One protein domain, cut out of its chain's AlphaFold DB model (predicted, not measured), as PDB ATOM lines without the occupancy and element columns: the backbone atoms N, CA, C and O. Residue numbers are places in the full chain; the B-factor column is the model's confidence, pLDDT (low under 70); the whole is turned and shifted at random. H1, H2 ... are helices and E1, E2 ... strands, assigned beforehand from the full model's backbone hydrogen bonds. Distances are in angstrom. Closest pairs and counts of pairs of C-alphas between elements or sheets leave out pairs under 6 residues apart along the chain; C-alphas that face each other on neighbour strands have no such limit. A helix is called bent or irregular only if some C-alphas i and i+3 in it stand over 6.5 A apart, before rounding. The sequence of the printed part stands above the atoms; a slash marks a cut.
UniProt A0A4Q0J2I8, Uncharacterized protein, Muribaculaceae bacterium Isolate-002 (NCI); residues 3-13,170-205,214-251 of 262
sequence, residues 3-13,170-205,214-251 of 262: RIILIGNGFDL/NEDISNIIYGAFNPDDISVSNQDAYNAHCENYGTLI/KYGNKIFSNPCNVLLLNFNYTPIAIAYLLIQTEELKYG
ATOM      1  N   ARG A   3     -20.888  39.353   3.208       89.81
ATOM      2  CA  ARG A   3     -20.552  38.765   4.513       89.81
ATOM      3  C   ARG A   3     -20.887  39.739   5.639       89.81
ATOM      4  O   ARG A   3     -20.564  40.919   5.549       89.81
ATOM      5  N   ILE A   4     -21.520  39.234   6.694       93.75
ATOM      6  CA  ILE A   4     -21.758  39.967   7.942       93.75
ATOM      7  C   ILE A   4     -20.943  39.271   9.030       93.75
ATOM      8  O   ILE A   4     -21.062  38.059   9.187       93.75
ATOM      9  N   ILE A   5     -20.126  40.019   9.771       91.69
ATOM     10  CA  ILE A   5     -19.348  39.508  10.906       91.69
ATOM     11  C   ILE A   5     -19.804  40.211  12.181       91.69
ATOM     12  O   ILE A   5     -19.844  41.441  12.245       91.69
ATOM     13  N   LEU A   6     -20.115  39.415  13.203       93.81
ATOM     14  CA  LEU A   6     -20.365  39.878  14.564       93.81
ATOM     15  C   LEU A   6     -19.049  39.804  15.342       93.81
ATOM     16  O   LEU A   6     -18.492  38.722  15.517       93.81
ATOM     17  N   ILE A   7     -18.551  40.947  15.802       92.56
ATOM     18  CA  ILE A   7     -17.334  41.029  16.609       92.56
ATOM     19  C   ILE A   7     -17.741  41.203  18.071       92.56
ATOM     20  O   ILE A   7     -18.499  42.110  18.399       92.56
ATOM     21  N   GLY A   8     -17.218  40.353  18.947       91.25
ATOM     22  CA  GLY A   8     -17.336  40.492  20.400       91.25
ATOM     23  C   GLY A   8     -15.976  40.328  21.071       91.25
ATOM     24  O   GLY A   8     -14.952  40.271  20.396       91.25
ATOM     25  N   ASN A   9     -15.961  40.174  22.394       86.69
ATOM     26  CA  ASN A   9     -14.715  40.156  23.177       86.69
ATOM     27  C   ASN A   9     -13.802  38.957  22.884       86.69
ATOM     28  O   ASN A   9     -12.612  39.001  23.172       86.69
ATOM     29  N   GLY A  10     -14.325  37.903  22.242       88.88
ATOM     30  CA  GLY A  10     -13.499  36.822  21.696       88.88
ATOM     31  C   GLY A  10     -12.473  37.307  20.663       88.88
ATOM     32  O   GLY A  10     -11.443  36.667  20.485       88.88
ATOM     33  N   PHE A  11     -12.712  38.461  20.032       91.25
ATOM     34  CA  PHE A  11     -11.756  39.109  19.139       91.25
ATOM     35  C   PHE A  11     -10.464  39.489  19.866       91.25
ATOM     36  O   PHE A  11      -9.372  39.216  19.374       91.25
ATOM     37  N   ASP A  12     -10.582  40.069  21.055       91.62
ATOM     38  CA  ASP A  12      -9.441  40.461  21.880       91.62
ATOM     39  C   ASP A  12      -8.632  39.231  22.302       91.62
ATOM     40  O   ASP A  12      -7.403  39.227  22.210       91.62
ATOM     41  N   LEU A  13      -9.334  38.158  22.679       90.94
ATOM     42  CA  LEU A  13      -8.725  36.879  23.044       90.94
ATOM     43  C   LEU A  13      -7.962  36.258  21.871       90.94
ATOM     44  O   LEU A  13      -6.856  35.757  22.061       90.94
ATOM     45  N   ASN A 170      -3.381  40.078  12.404       85.62
ATOM     46  CA  ASN A 170      -3.746  38.702  12.687       85.62
ATOM     47  C   ASN A 170      -4.287  38.103  11.391       85.62
ATOM     48  O   ASN A 170      -5.416  38.378  10.989       85.62
ATOM     49  N   GLU A 171      -3.437  37.341  10.709       85.38
ATOM     50  CA  GLU A 171      -3.750  36.796   9.390       85.38
ATOM     51  C   GLU A 171      -4.938  35.831   9.447       85.38
ATOM     52  O   GLU A 171      -5.795  35.878   8.570       85.38
ATOM     53  N   ASP A 172      -5.072  35.049  10.521       88.44
ATOM     54  CA  ASP A 172      -6.205  34.139  10.713       88.44
ATOM     55  C   ASP A 172      -7.526  34.911  10.797       88.44
ATOM     56  O   ASP A 172      -8.496  34.595  10.105       88.44
ATOM     57  N   ILE A 173      -7.557  35.984  11.591       89.31
ATOM     58  CA  ILE A 173      -8.728  36.862  11.694       89.31
ATOM     59  C   ILE A 173      -8.988  37.588  10.372       89.31
ATOM     60  O   ILE A 173     -10.141  37.697   9.951       89.31
ATOM     61  N   SER A 174      -7.942  38.053   9.689       87.50
ATOM     62  CA  SER A 174      -8.071  38.672   8.367       87.50
ATOM     63  C   SER A 174      -8.688  37.704   7.353       87.50
ATOM     64  O   SER A 174      -9.636  38.060   6.653       87.50
ATOM     65  N   ASN A 175      -8.247  36.446   7.348       87.56
ATOM     66  CA  ASN A 175      -8.775  35.391   6.488       87.56
ATOM     67  C   ASN A 175     -10.233  35.046   6.820       87.56
ATOM     68  O   ASN A 175     -11.034  34.847   5.908       87.56
ATOM     69  N   ILE A 176     -10.630  35.059   8.095       89.00
ATOM     70  CA  ILE A 176     -12.041  34.898   8.487       89.00
ATOM     71  C   ILE A 176     -12.894  36.063   7.964       89.00
ATOM     72  O   ILE A 176     -14.005  35.865   7.460       89.00
ATOM     73  N   ILE A 177     -12.393  37.294   8.056       88.56
ATOM     74  CA  ILE A 177     -13.158  38.486   7.673       88.56
ATOM     75  C   ILE A 177     -13.242  38.632   6.145       88.56
ATOM     76  O   ILE A 177     -14.333  38.856   5.616       88.56
ATOM     77  N   TYR A 178     -12.124  38.484   5.437       87.19
ATOM     78  CA  TYR A 178     -11.983  38.840   4.020       87.19
ATOM     79  C   TYR A 178     -11.730  37.648   3.088       87.19
ATOM     80  O   TYR A 178     -11.876  37.788   1.873       87.19
ATOM     81  N   GLY A 179     -11.369  36.481   3.627       86.06
ATOM     82  CA  GLY A 179     -11.074  35.282   2.843       86.06
ATOM     83  C   GLY A 179     -12.309  34.653   2.197       86.06
ATOM     84  O   GLY A 179     -13.447  35.076   2.418       86.06
ATOM     85  N   ALA A 180     -12.089  33.616   1.393       88.19
ATOM     86  CA  ALA A 180     -13.154  32.921   0.672       88.19
ATOM     87  C   ALA A 180     -14.212  32.313   1.615       88.19
ATOM     88  O   ALA A 180     -13.955  32.080   2.795       88.19
ATOM     89  N   PHE A 181     -15.432  32.091   1.123       86.12
ATOM     90  CA  PHE A 181     -16.439  31.335   1.873       86.12
ATOM     91  C   PHE A 181     -16.052  29.854   1.922       86.12
ATOM     92  O   PHE A 181     -15.742  29.260   0.886       86.12
ATOM     93  N   ASN A 182     -16.105  29.262   3.116       86.00
ATOM     94  CA  ASN A 182     -16.004  27.821   3.275       86.00
ATOM     95  C   ASN A 182     -17.333  27.181   2.821       86.00
ATOM     96  O   ASN A 182     -18.379  27.553   3.355       86.00
ATOM     97  N   PRO A 183     -17.342  26.249   1.849       84.69
ATOM     98  CA  PRO A 183     -18.567  25.602   1.386       84.69
ATOM     99  C   PRO A 183     -19.300  24.839   2.486       84.69
ATOM    100  O   PRO A 183     -20.513  24.686   2.384       84.69
ATOM    101  N   ASP A 184     -18.582  24.397   3.522       87.00
ATOM    102  CA  ASP A 184     -19.161  23.685   4.665       87.00
ATOM    103  C   ASP A 184     -19.974  24.613   5.589       87.00
ATOM    104  O   ASP A 184     -20.832  24.143   6.334       87.00
ATOM    105  N   ASP A 185     -19.758  25.933   5.510       86.75
ATOM    106  CA  ASP A 185     -20.538  26.930   6.259       86.75
ATOM    107  C   ASP A 185     -21.872  27.263   5.563       86.75
ATOM    108  O   ASP A 185     -22.719  27.976   6.112       86.75
ATOM    109  N   ILE A 186     -22.074  26.777   4.332       88.25
ATOM    110  CA  ILE A 186     -23.302  26.991   3.570       88.25
ATOM    111  C   ILE A 186     -24.342  25.951   3.986       88.25
ATOM    112  O   ILE A 186     -24.084  24.755   4.083       88.25
ATOM    113  N   SER A 187     -25.568  26.411   4.234       90.50
ATOM    114  CA  SER A 187     -26.674  25.512   4.561       90.50
ATOM    115  C   SER A 187     -26.915  24.513   3.426       90.50
ATOM    116  O   SER A 187     -27.021  24.933   2.273       90.50
ATOM    117  N   VAL A 188     -27.164  23.248   3.767       91.06
ATOM    118  CA  VAL A 188     -27.428  22.156   2.809       91.06
ATOM    119  C   VAL A 188     -28.458  22.533   1.735       91.06
ATOM    120  O   VAL A 188     -28.265  22.240   0.561       91.06
ATOM    121  N   SER A 189     -29.529  23.245   2.104       92.88
ATOM    122  CA  SER A 189     -30.585  23.655   1.166       92.88
ATOM    123  C   SER A 189     -30.166  24.719   0.142       92.88
ATOM    124  O   SER A 189     -30.902  24.954  -0.808       92.88
ATOM    125  N   ASN A 190     -29.023  25.381   0.332       90.31
ATOM    126  CA  ASN A 190     -28.508  26.433  -0.551       90.31
ATOM    127  C   ASN A 190     -27.200  26.038  -1.256       90.31
ATOM    128  O   ASN A 190     -26.592  26.888  -1.908       90.31
ATOM    129  N   GLN A 191     -26.765  24.775  -1.158       88.62
ATOM    130  CA  GLN A 191     -25.497  24.340  -1.748       88.62
ATOM    131  C   GLN A 191     -25.485  24.496  -3.273       88.62
ATOM    132  O   GLN A 191     -24.521  25.016  -3.830       88.62
ATOM    133  N   ASP A 192     -26.583  24.135  -3.943       89.25
ATOM    134  CA  ASP A 192     -26.709  24.259  -5.400       89.25
ATOM    135  C   ASP A 192     -26.644  25.723  -5.855       89.25
ATOM    136  O   ASP A 192     -25.958  26.056  -6.822       89.25
ATOM    137  N   ALA A 193     -27.301  26.623  -5.115       88.88
ATOM    138  CA  ALA A 193     -27.264  28.057  -5.386       88.88
ATOM    139  C   ALA A 193     -25.859  28.643  -5.174       88.88
ATOM    140  O   ALA A 193     -25.429  29.505  -5.942       88.88
ATOM    141  N   TYR A 194     -25.129  28.168  -4.161       86.81
ATOM    142  CA  TYR A 194     -23.739  28.561  -3.931       86.81
ATOM    143  C   TYR A 194     -22.811  28.057  -5.042       86.81
ATOM    144  O   TYR A 194     -22.021  28.841  -5.566       86.81
ATOM    145  N   ASN A 195     -22.948  26.797  -5.464       85.25
ATOM    146  CA  ASN A 195     -22.162  26.226  -6.560       85.25
ATOM    147  C   ASN A 195     -22.391  26.997  -7.869       85.25
ATOM    148  O   ASN A 195     -21.430  27.437  -8.499       85.25
ATOM    149  N   ALA A 196     -23.654  27.270  -8.215       84.38
ATOM    150  CA  ALA A 196     -24.000  28.083  -9.379       84.38
ATOM    151  C   ALA A 196     -23.464  29.524  -9.266       84.38
ATOM    152  O   ALA A 196     -23.024  30.112 -10.255       84.38
ATOM    153  N   HIS A 197     -23.474  30.118  -8.066       82.62
ATOM    154  CA  HIS A 197     -22.852  31.423  -7.827       82.62
ATOM    155  C   HIS A 197     -21.340  31.371  -8.065       82.62
ATOM    156  O   HIS A 197     -20.820  32.260  -8.727       82.62
ATOM    157  N   CYS A 198     -20.636  30.348  -7.577       79.62
ATOM    158  CA  CYS A 198     -19.191  30.180  -7.755       79.62
ATOM    159  C   CYS A 198     -18.787  30.005  -9.227       79.62
ATOM    160  O   CYS A 198     -17.831  30.644  -9.674       79.62
ATOM    161  N   GLU A 199     -19.553  29.227  -9.996       76.50
ATOM    162  CA  GLU A 199     -19.370  29.077 -11.447       76.50
ATOM    163  C   GLU A 199     -19.521  30.422 -12.180       76.50
ATOM    164  O   GLU A 199     -18.700  30.768 -13.030       76.50
ATOM    165  N   ASN A 200     -20.511  31.230 -11.787       68.69
ATOM    166  CA  ASN A 200     -20.750  32.568 -12.341       68.69
ATOM    167  C   ASN A 200     -19.847  33.663 -11.739       68.69
ATOM    168  O   ASN A 200     -19.746  34.765 -12.272       68.69
ATOM    169  N   TYR A 201     -19.166  33.414 -10.619       62.53
ATOM    170  CA  TYR A 201     -18.275  34.402 -10.004       62.53
ATOM    171  C   TYR A 201     -17.006  34.615 -10.837       62.53
ATOM    172  O   TYR A 201     -16.387  35.675 -10.774       62.53
ATOM    173  N   GLY A 202     -16.626  33.623 -11.649       51.47
ATOM    174  CA  GLY A 202     -15.534  33.733 -12.618       51.47
ATOM    175  C   GLY A 202     -15.787  34.734 -13.756       51.47
ATOM    176  O   GLY A 202     -14.835  35.087 -14.446       51.47
ATOM    177  N   THR A 203     -17.024  35.212 -13.949       46.66
ATOM    178  CA  THR A 203     -17.411  36.107 -15.059       46.66
ATOM    179  C   THR A 203     -17.688  37.559 -14.652       46.66
ATOM    180  O   THR A 203     -17.843  38.405 -15.531       46.66
ATOM    181  N   LEU A 204     -17.710  37.898 -13.358       44.78
ATOM    182  CA  LEU A 204     -17.956  39.267 -12.882       44.78
ATOM    183  C   LEU A 204     -16.633  40.003 -12.597       44.78
ATOM    184  O   LEU A 204     -16.100  39.938 -11.491       44.78
ATOM    185  N   ILE A 205     -16.112  40.721 -13.598       47.75
ATOM    186  CA  ILE A 205     -15.019  41.696 -13.440       47.75
ATOM    187  C   ILE A 205     -15.642  43.085 -13.212       47.75
ATOM    188  O   ILE A 205     -16.393  43.546 -14.075       47.75
ATOM    189  N   LYS A 214     -10.262  33.950 -18.230       40.69
ATOM    190  CA  LYS A 214      -9.690  32.722 -17.682       40.69
ATOM    191  C   LYS A 214     -10.840  31.863 -17.174       40.69
ATOM    192  O   LYS A 214     -11.347  32.084 -16.078       40.69
ATOM    193  N   TYR A 215     -11.218  30.871 -17.978       41.38
ATOM    194  CA  TYR A 215     -12.011  29.718 -17.554       41.38
ATOM    195  C   TYR A 215     -11.268  28.977 -16.436       41.38
ATOM    196  O   TYR A 215     -10.502  28.047 -16.670       41.38
ATOM    197  N   GLY A 216     -11.460  29.428 -15.204       45.81
ATOM    198  CA  GLY A 216     -11.124  28.677 -14.012       45.81
ATOM    199  C   GLY A 216     -12.400  28.537 -13.212       45.81
ATOM    200  O   GLY A 216     -12.863  29.532 -12.663       45.81
ATOM    201  N   ASN A 217     -12.962  27.329 -13.164       50.25
ATOM    202  CA  ASN A 217     -14.012  26.956 -12.219       50.25
ATOM    203  C   ASN A 217     -13.521  27.310 -10.809       50.25
ATOM    204  O   ASN A 217     -12.775  26.543 -10.195       50.25
ATOM    205  N   LYS A 218     -13.848  28.505 -10.311       54.78
ATOM    206  CA  LYS A 218     -13.503  28.873  -8.944       54.78
ATOM    207  C   LYS A 218     -14.396  28.042  -8.043       54.78
ATOM    208  O   LYS A 218     -15.608  28.185  -8.065       54.78
ATOM    209  N   ILE A 219     -13.775  27.179  -7.248       61.72
ATOM    210  CA  ILE A 219     -14.470  26.332  -6.272       61.72
ATOM    211  C   ILE A 219     -15.037  27.194  -5.121       61.72
ATOM    212  O   ILE A 219     -15.952  26.780  -4.415       61.72
ATOM    213  N   PHE A 220     -14.536  28.427  -4.958       68.75
ATOM    214  CA  PHE A 220     -14.872  29.305  -3.840       68.75
ATOM    215  C   PHE A 220     -15.099  30.758  -4.283       68.75
ATOM    216  O   PHE A 220     -14.403  31.275  -5.163       68.75
ATOM    217  N   SER A 221     -16.043  31.436  -3.625       79.81
ATOM    218  CA  SER A 221     -16.307  32.871  -3.790       79.81
ATOM    219  C   SER A 221     -15.674  33.664  -2.648       79.81
ATOM    220  O   SER A 221     -15.756  33.261  -1.491       79.81
ATOM    221  N   ASN A 222     -15.129  34.844  -2.947       82.25
ATOM    222  CA  ASN A 222     -14.807  35.847  -1.927       82.25
ATOM    223  C   ASN A 222     -16.051  36.698  -1.610       82.25
ATOM    224  O   ASN A 222     -16.992  36.739  -2.418       82.25
ATOM    225  N   PRO A 223     -16.103  37.367  -0.444       85.75
ATOM    226  CA  PRO A 223     -17.152  38.338  -0.157       85.75
ATOM    227  C   PRO A 223     -17.044  39.561  -1.080       85.75
ATOM    228  O   PRO A 223     -15.971  40.126  -1.252       85.75
ATOM    229  N   CYS A 224     -18.172  39.991  -1.658       83.75
ATOM    230  CA  CYS A 224     -18.252  41.235  -2.440       83.75
ATOM    231  C   CYS A 224     -18.240  42.468  -1.530       83.75
ATOM    232  O   CYS A 224     -17.606  43.467  -1.840       83.75
ATOM    233  N   ASN A 225     -18.965  42.382  -0.414       85.88
ATOM    234  CA  ASN A 225     -19.009  43.395   0.630       85.88
ATOM    235  C   ASN A 225     -18.920  42.703   1.986       85.88
ATOM    236  O   ASN A 225     -19.496  41.624   2.169       85.88
ATOM    237  N   VAL A 226     -18.246  43.351   2.933       89.00
ATOM    238  CA  VAL A 226     -18.131  42.899   4.320       89.00
ATOM    239  C   VAL A 226     -18.725  43.967   5.236       89.00
ATOM    240  O   VAL A 226     -18.282  45.113   5.219       89.00
ATOM    241  N   LEU A 227     -19.726  43.591   6.032       91.06
ATOM    242  CA  LEU A 227     -20.290  44.419   7.096       91.06
ATOM    243  C   LEU A 227     -19.811  43.894   8.449       91.06
ATOM    244  O   LEU A 227     -20.041  42.734   8.788       91.06
ATOM    245  N   LEU A 228     -19.182  44.765   9.231       90.44
ATOM    246  CA  LEU A 228     -18.691  44.446  10.567       90.44
ATOM    247  C   LEU A 228     -19.598  45.089  11.613       90.44
ATOM    248  O   LEU A 228     -19.769  46.307  11.632       90.44
ATOM    249  N   LEU A 229     -20.168  44.267  12.486       92.62
ATOM    250  CA  LEU A 229     -21.003  44.697  13.599       92.62
ATOM    251  C   LEU A 229     -20.216  44.498  14.894       92.62
ATOM    252  O   LEU A 229     -20.018  43.371  15.345       92.62
ATOM    253  N   ASN A 230     -19.728  45.600  15.461       90.44
ATOM    254  CA  ASN A 230     -18.836  45.571  16.611       90.44
ATOM    255  C   ASN A 230     -19.593  45.714  17.941       90.44
ATOM    256  O   ASN A 230     -20.073  46.797  18.268       90.44
ATOM    257  N   PHE A 231     -19.640  44.629  18.713       90.25
ATOM    258  CA  PHE A 231     -20.156  44.549  20.085       90.25
ATOM    259  C   PHE A 231     -19.036  44.384  21.124       90.25
ATOM    260  O   PHE A 231     -19.307  44.116  22.293       90.25
ATOM    261  N   ASN A 232     -17.776  44.505  20.706       88.19
ATOM    262  CA  ASN A 232     -16.630  44.435  21.597       88.19
ATOM    263  C   ASN A 232     -16.599  45.653  22.528       88.19
ATOM    264  O   ASN A 232     -16.765  46.786  22.072       88.19
ATOM    265  N   TYR A 233     -16.356  45.443  23.822       84.25
ATOM    266  CA  TYR A 233     -16.296  46.552  24.783       84.25
ATOM    267  C   TYR A 233     -14.924  47.248  24.834       84.25
ATOM    268  O   TYR A 233     -14.777  48.250  25.537       84.25
ATOM    269  N   THR A 234     -13.918  46.749  24.105       86.00
ATOM    270  CA  THR A 234     -12.604  47.396  23.965       86.00
ATOM    271  C   THR A 234     -12.444  48.049  22.583       86.00
ATOM    272  O   THR A 234     -13.111  47.668  21.613       86.00
ATOM    273  N   PRO A 235     -11.540  49.038  22.441       84.94
ATOM    274  CA  PRO A 235     -11.292  49.685  21.154       84.94
ATOM    275  C   PRO A 235     -10.458  48.836  20.175       84.94
ATOM    276  O   PRO A 235     -10.222  49.287  19.055       84.94
ATOM    277  N   ILE A 236     -10.012  47.631  20.557       85.44
ATOM    278  CA  ILE A 236      -9.043  46.826  19.789       85.44
ATOM    279  C   ILE A 236      -9.566  46.506  18.388       85.44
ATOM    280  O   ILE A 236      -8.857  46.699  17.406       85.44
ATOM    281  N   ALA A 237     -10.824  46.071  18.281       87.00
ATOM    282  CA  ALA A 237     -11.440  45.749  16.995       87.00
ATOM    283  C   ALA A 237     -11.446  46.949  16.037       87.00
ATOM    284  O   ALA A 237     -11.128  46.810  14.861       87.00
ATOM    285  N   ILE A 238     -11.752  48.147  16.540       85.81
ATOM    286  CA  ILE A 238     -11.742  49.372  15.729       85.81
ATOM    287  C   ILE A 238     -10.313  49.692  15.284       85.81
ATOM    288  O   ILE A 238     -10.076  49.970  14.110       85.81
ATOM    289  N   ALA A 239      -9.361  49.627  16.213       83.94
ATOM    290  CA  ALA A 239      -7.962  49.938  15.954       83.94
ATOM    291  C   ALA A 239      -7.331  48.979  14.923       83.94
ATOM    292  O   ALA A 239      -6.619  49.427  14.025       83.94
ATOM    293  N   TYR A 240      -7.669  47.688  14.992       84.75
ATOM    294  CA  TYR A 240      -7.291  46.678  14.003       84.75
ATOM    295  C   TYR A 240      -7.804  47.025  12.597       84.75
ATOM    296  O   TYR A 240      -7.049  47.017  11.626       84.75
ATOM    297  N   LEU A 241      -9.088  47.377  12.485       81.00
ATOM    298  CA  LEU A 241      -9.726  47.675  11.201       81.00
ATOM    299  C   LEU A 241      -9.192  48.952  10.548       81.00
ATOM    300  O   LEU A 241      -9.113  49.029   9.320       81.00
ATOM    301  N   LEU A 242      -8.807  49.945  11.354       81.19
ATOM    302  CA  LEU A 242      -8.171  51.162  10.854       81.19
ATOM    303  C   LEU A 242      -6.843  50.849  10.161       81.19
ATOM    304  O   LEU A 242      -6.638  51.306   9.041       81.19
ATOM    305  N   ILE A 243      -6.002  50.003  10.761       76.69
ATOM    306  CA  ILE A 243      -4.724  49.600  10.156       76.69
ATOM    307  C   ILE A 243      -4.940  48.817   8.873       76.69
ATOM    308  O   ILE A 243      -4.323  49.143   7.869       76.69
ATOM    309  N   GLN A 244      -5.853  47.842   8.864       74.25
ATOM    310  CA  GLN A 244      -6.161  47.099   7.637       74.25
ATOM    311  C   GLN A 244      -6.612  48.043   6.511       74.25
ATOM    312  O   GLN A 244      -6.221  47.893   5.357       74.25
ATOM    313  N   THR A 245      -7.389  49.076   6.849       73.88
ATOM    314  CA  THR A 245      -7.812  50.098   5.882       73.88
ATOM    315  C   THR A 245      -6.645  50.970   5.406       73.88
ATOM    316  O   THR A 245      -6.605  51.342   4.233       73.88
ATOM    317  N   GLU A 246      -5.710  51.322   6.287       72.44
ATOM    318  CA  GLU A 246      -4.505  52.081   5.933       72.44
ATOM    319  C   GLU A 246      -3.541  51.261   5.068       72.44
ATOM    320  O   GLU A 246      -3.101  51.762   4.035       72.44
ATOM    321  N   GLU A 247      -3.286  49.998   5.413       72.50
ATOM    322  CA  GLU A 247      -2.472  49.064   4.623       72.50
ATOM    323  C   GLU A 247      -3.048  48.880   3.212       72.50
ATOM    324  O   GLU A 247      -2.305  48.911   2.231       72.50
ATOM    325  N   LEU A 248      -4.377  48.779   3.083       66.88
ATOM    326  CA  LEU A 248      -5.059  48.706   1.786       66.88
ATOM    327  C   LEU A 248      -4.951  50.004   0.970       66.88
ATOM    328  O   LEU A 248      -4.887  49.950  -0.258       66.88
ATOM    329  N   LYS A 249      -4.961  51.172   1.625       65.62
ATOM    330  CA  LYS A 249      -4.911  52.482   0.947       65.62
ATOM    331  C   LYS A 249      -3.501  52.908   0.556       65.62
ATOM    332  O   LYS A 249      -3.343  53.582  -0.459       65.62
ATOM    333  N   TYR A 250      -2.505  52.566   1.367       68.69
ATOM    334  CA  TYR A 250      -1.157  53.127   1.270       68.69
ATOM    335  C   TYR A 250      -0.055  52.075   1.058       68.69
ATOM    336  O   TYR A 250       1.087  52.455   0.812       68.69
ATOM    337  N   GLY A 251      -0.384  50.778   1.081       57.25
ATOM    338  CA  GLY A 251       0.576  49.675   0.971       57.25
ATOM    339  C   GLY A 251       1.202  49.297   2.320       57.25
ATOM    340  O   GLY A 251       1.365  50.134   3.204       57.25
TER     341      GLY A 251
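What this domain is: This is residues 3 to 13, 170 to 205 and 214 to 251 of the 262 residues of an uncharacterized protein of Muribaculaceae bacterium Isolate-002 (NCI) (UniProt A0A4Q0J2I8). Look for a loose, open frame: a small ribbon of two strands, E1 and E2, has the end of short helix H2 near it, while the two longer helices, H3 and H4, stand apart at opposite ends of the longest axis. Tiny H1 sits by the start of H4, and residues 245 to 251 stick out. The printed part has 85 residues, ordered E1 H1 H2 H3 E2 H4; the sheet, E1 beside E2, is parallel and the class mostly helix. The whole is loose and flat, with a radius of gyration of the C-alphas of 15.4 A and spans of 42 by 33 by 18 A.

How they stand to each other: Begin at E1, residues 3 to 7, and its parallel neighbour E2, residues 226 to 230, at 18 degrees; N 5 and O 227 are 2.9 A apart, within hydrogen-bond range. The closest C-alphas of E1 and H2, residues 171 to 178, are those of Ile 5 and Ile 177, 7.1 A. H4, residues 236 to 250, only just touches H1, residues 10 to 13, with residues 236 to 237 alone: 3 pairs of C-alphas are within 8 A, the closest Asp 12 and Ile 236, 6.7 A. H3, residues 188 to 201, is apart from H2 and H4. Every O i to N i+4 pair is within hydrogen-bond range in H2 and H4, and 8 of 10 are in H3; H1 is too short for one.

Where its parts are: Find C-alpha 3 at (-20.552, 38.765, 4.513), where E1 begins its 12.7 A; E2 spans 12.6 A, H1 5.0 A and H2 10.0 A. H3 runs 19.9 A from C-alpha 188 at (-27.428, 22.156, 2.809); it is irregular, C-alphas 189 and 192 being 7.6 A apart. H4 runs 21.1 A to C-alpha 250 at (-1.157, 53.127, 1.270).

The domain as a whole: The farthest C-alphas, Tyr 215 and Tyr 233, are 45.8 A apart. Residues 14 to 169 and 206 to 213 are not printed, with C-alpha gaps of 11.6 A and 11.3 A. Of the links printed whole, E1 to H1 and E2 to H4 are tight and H2 to H3 is short. Look for pLDDT under 70 at residues 200 to 205, 214 to 220 and 248 to 251.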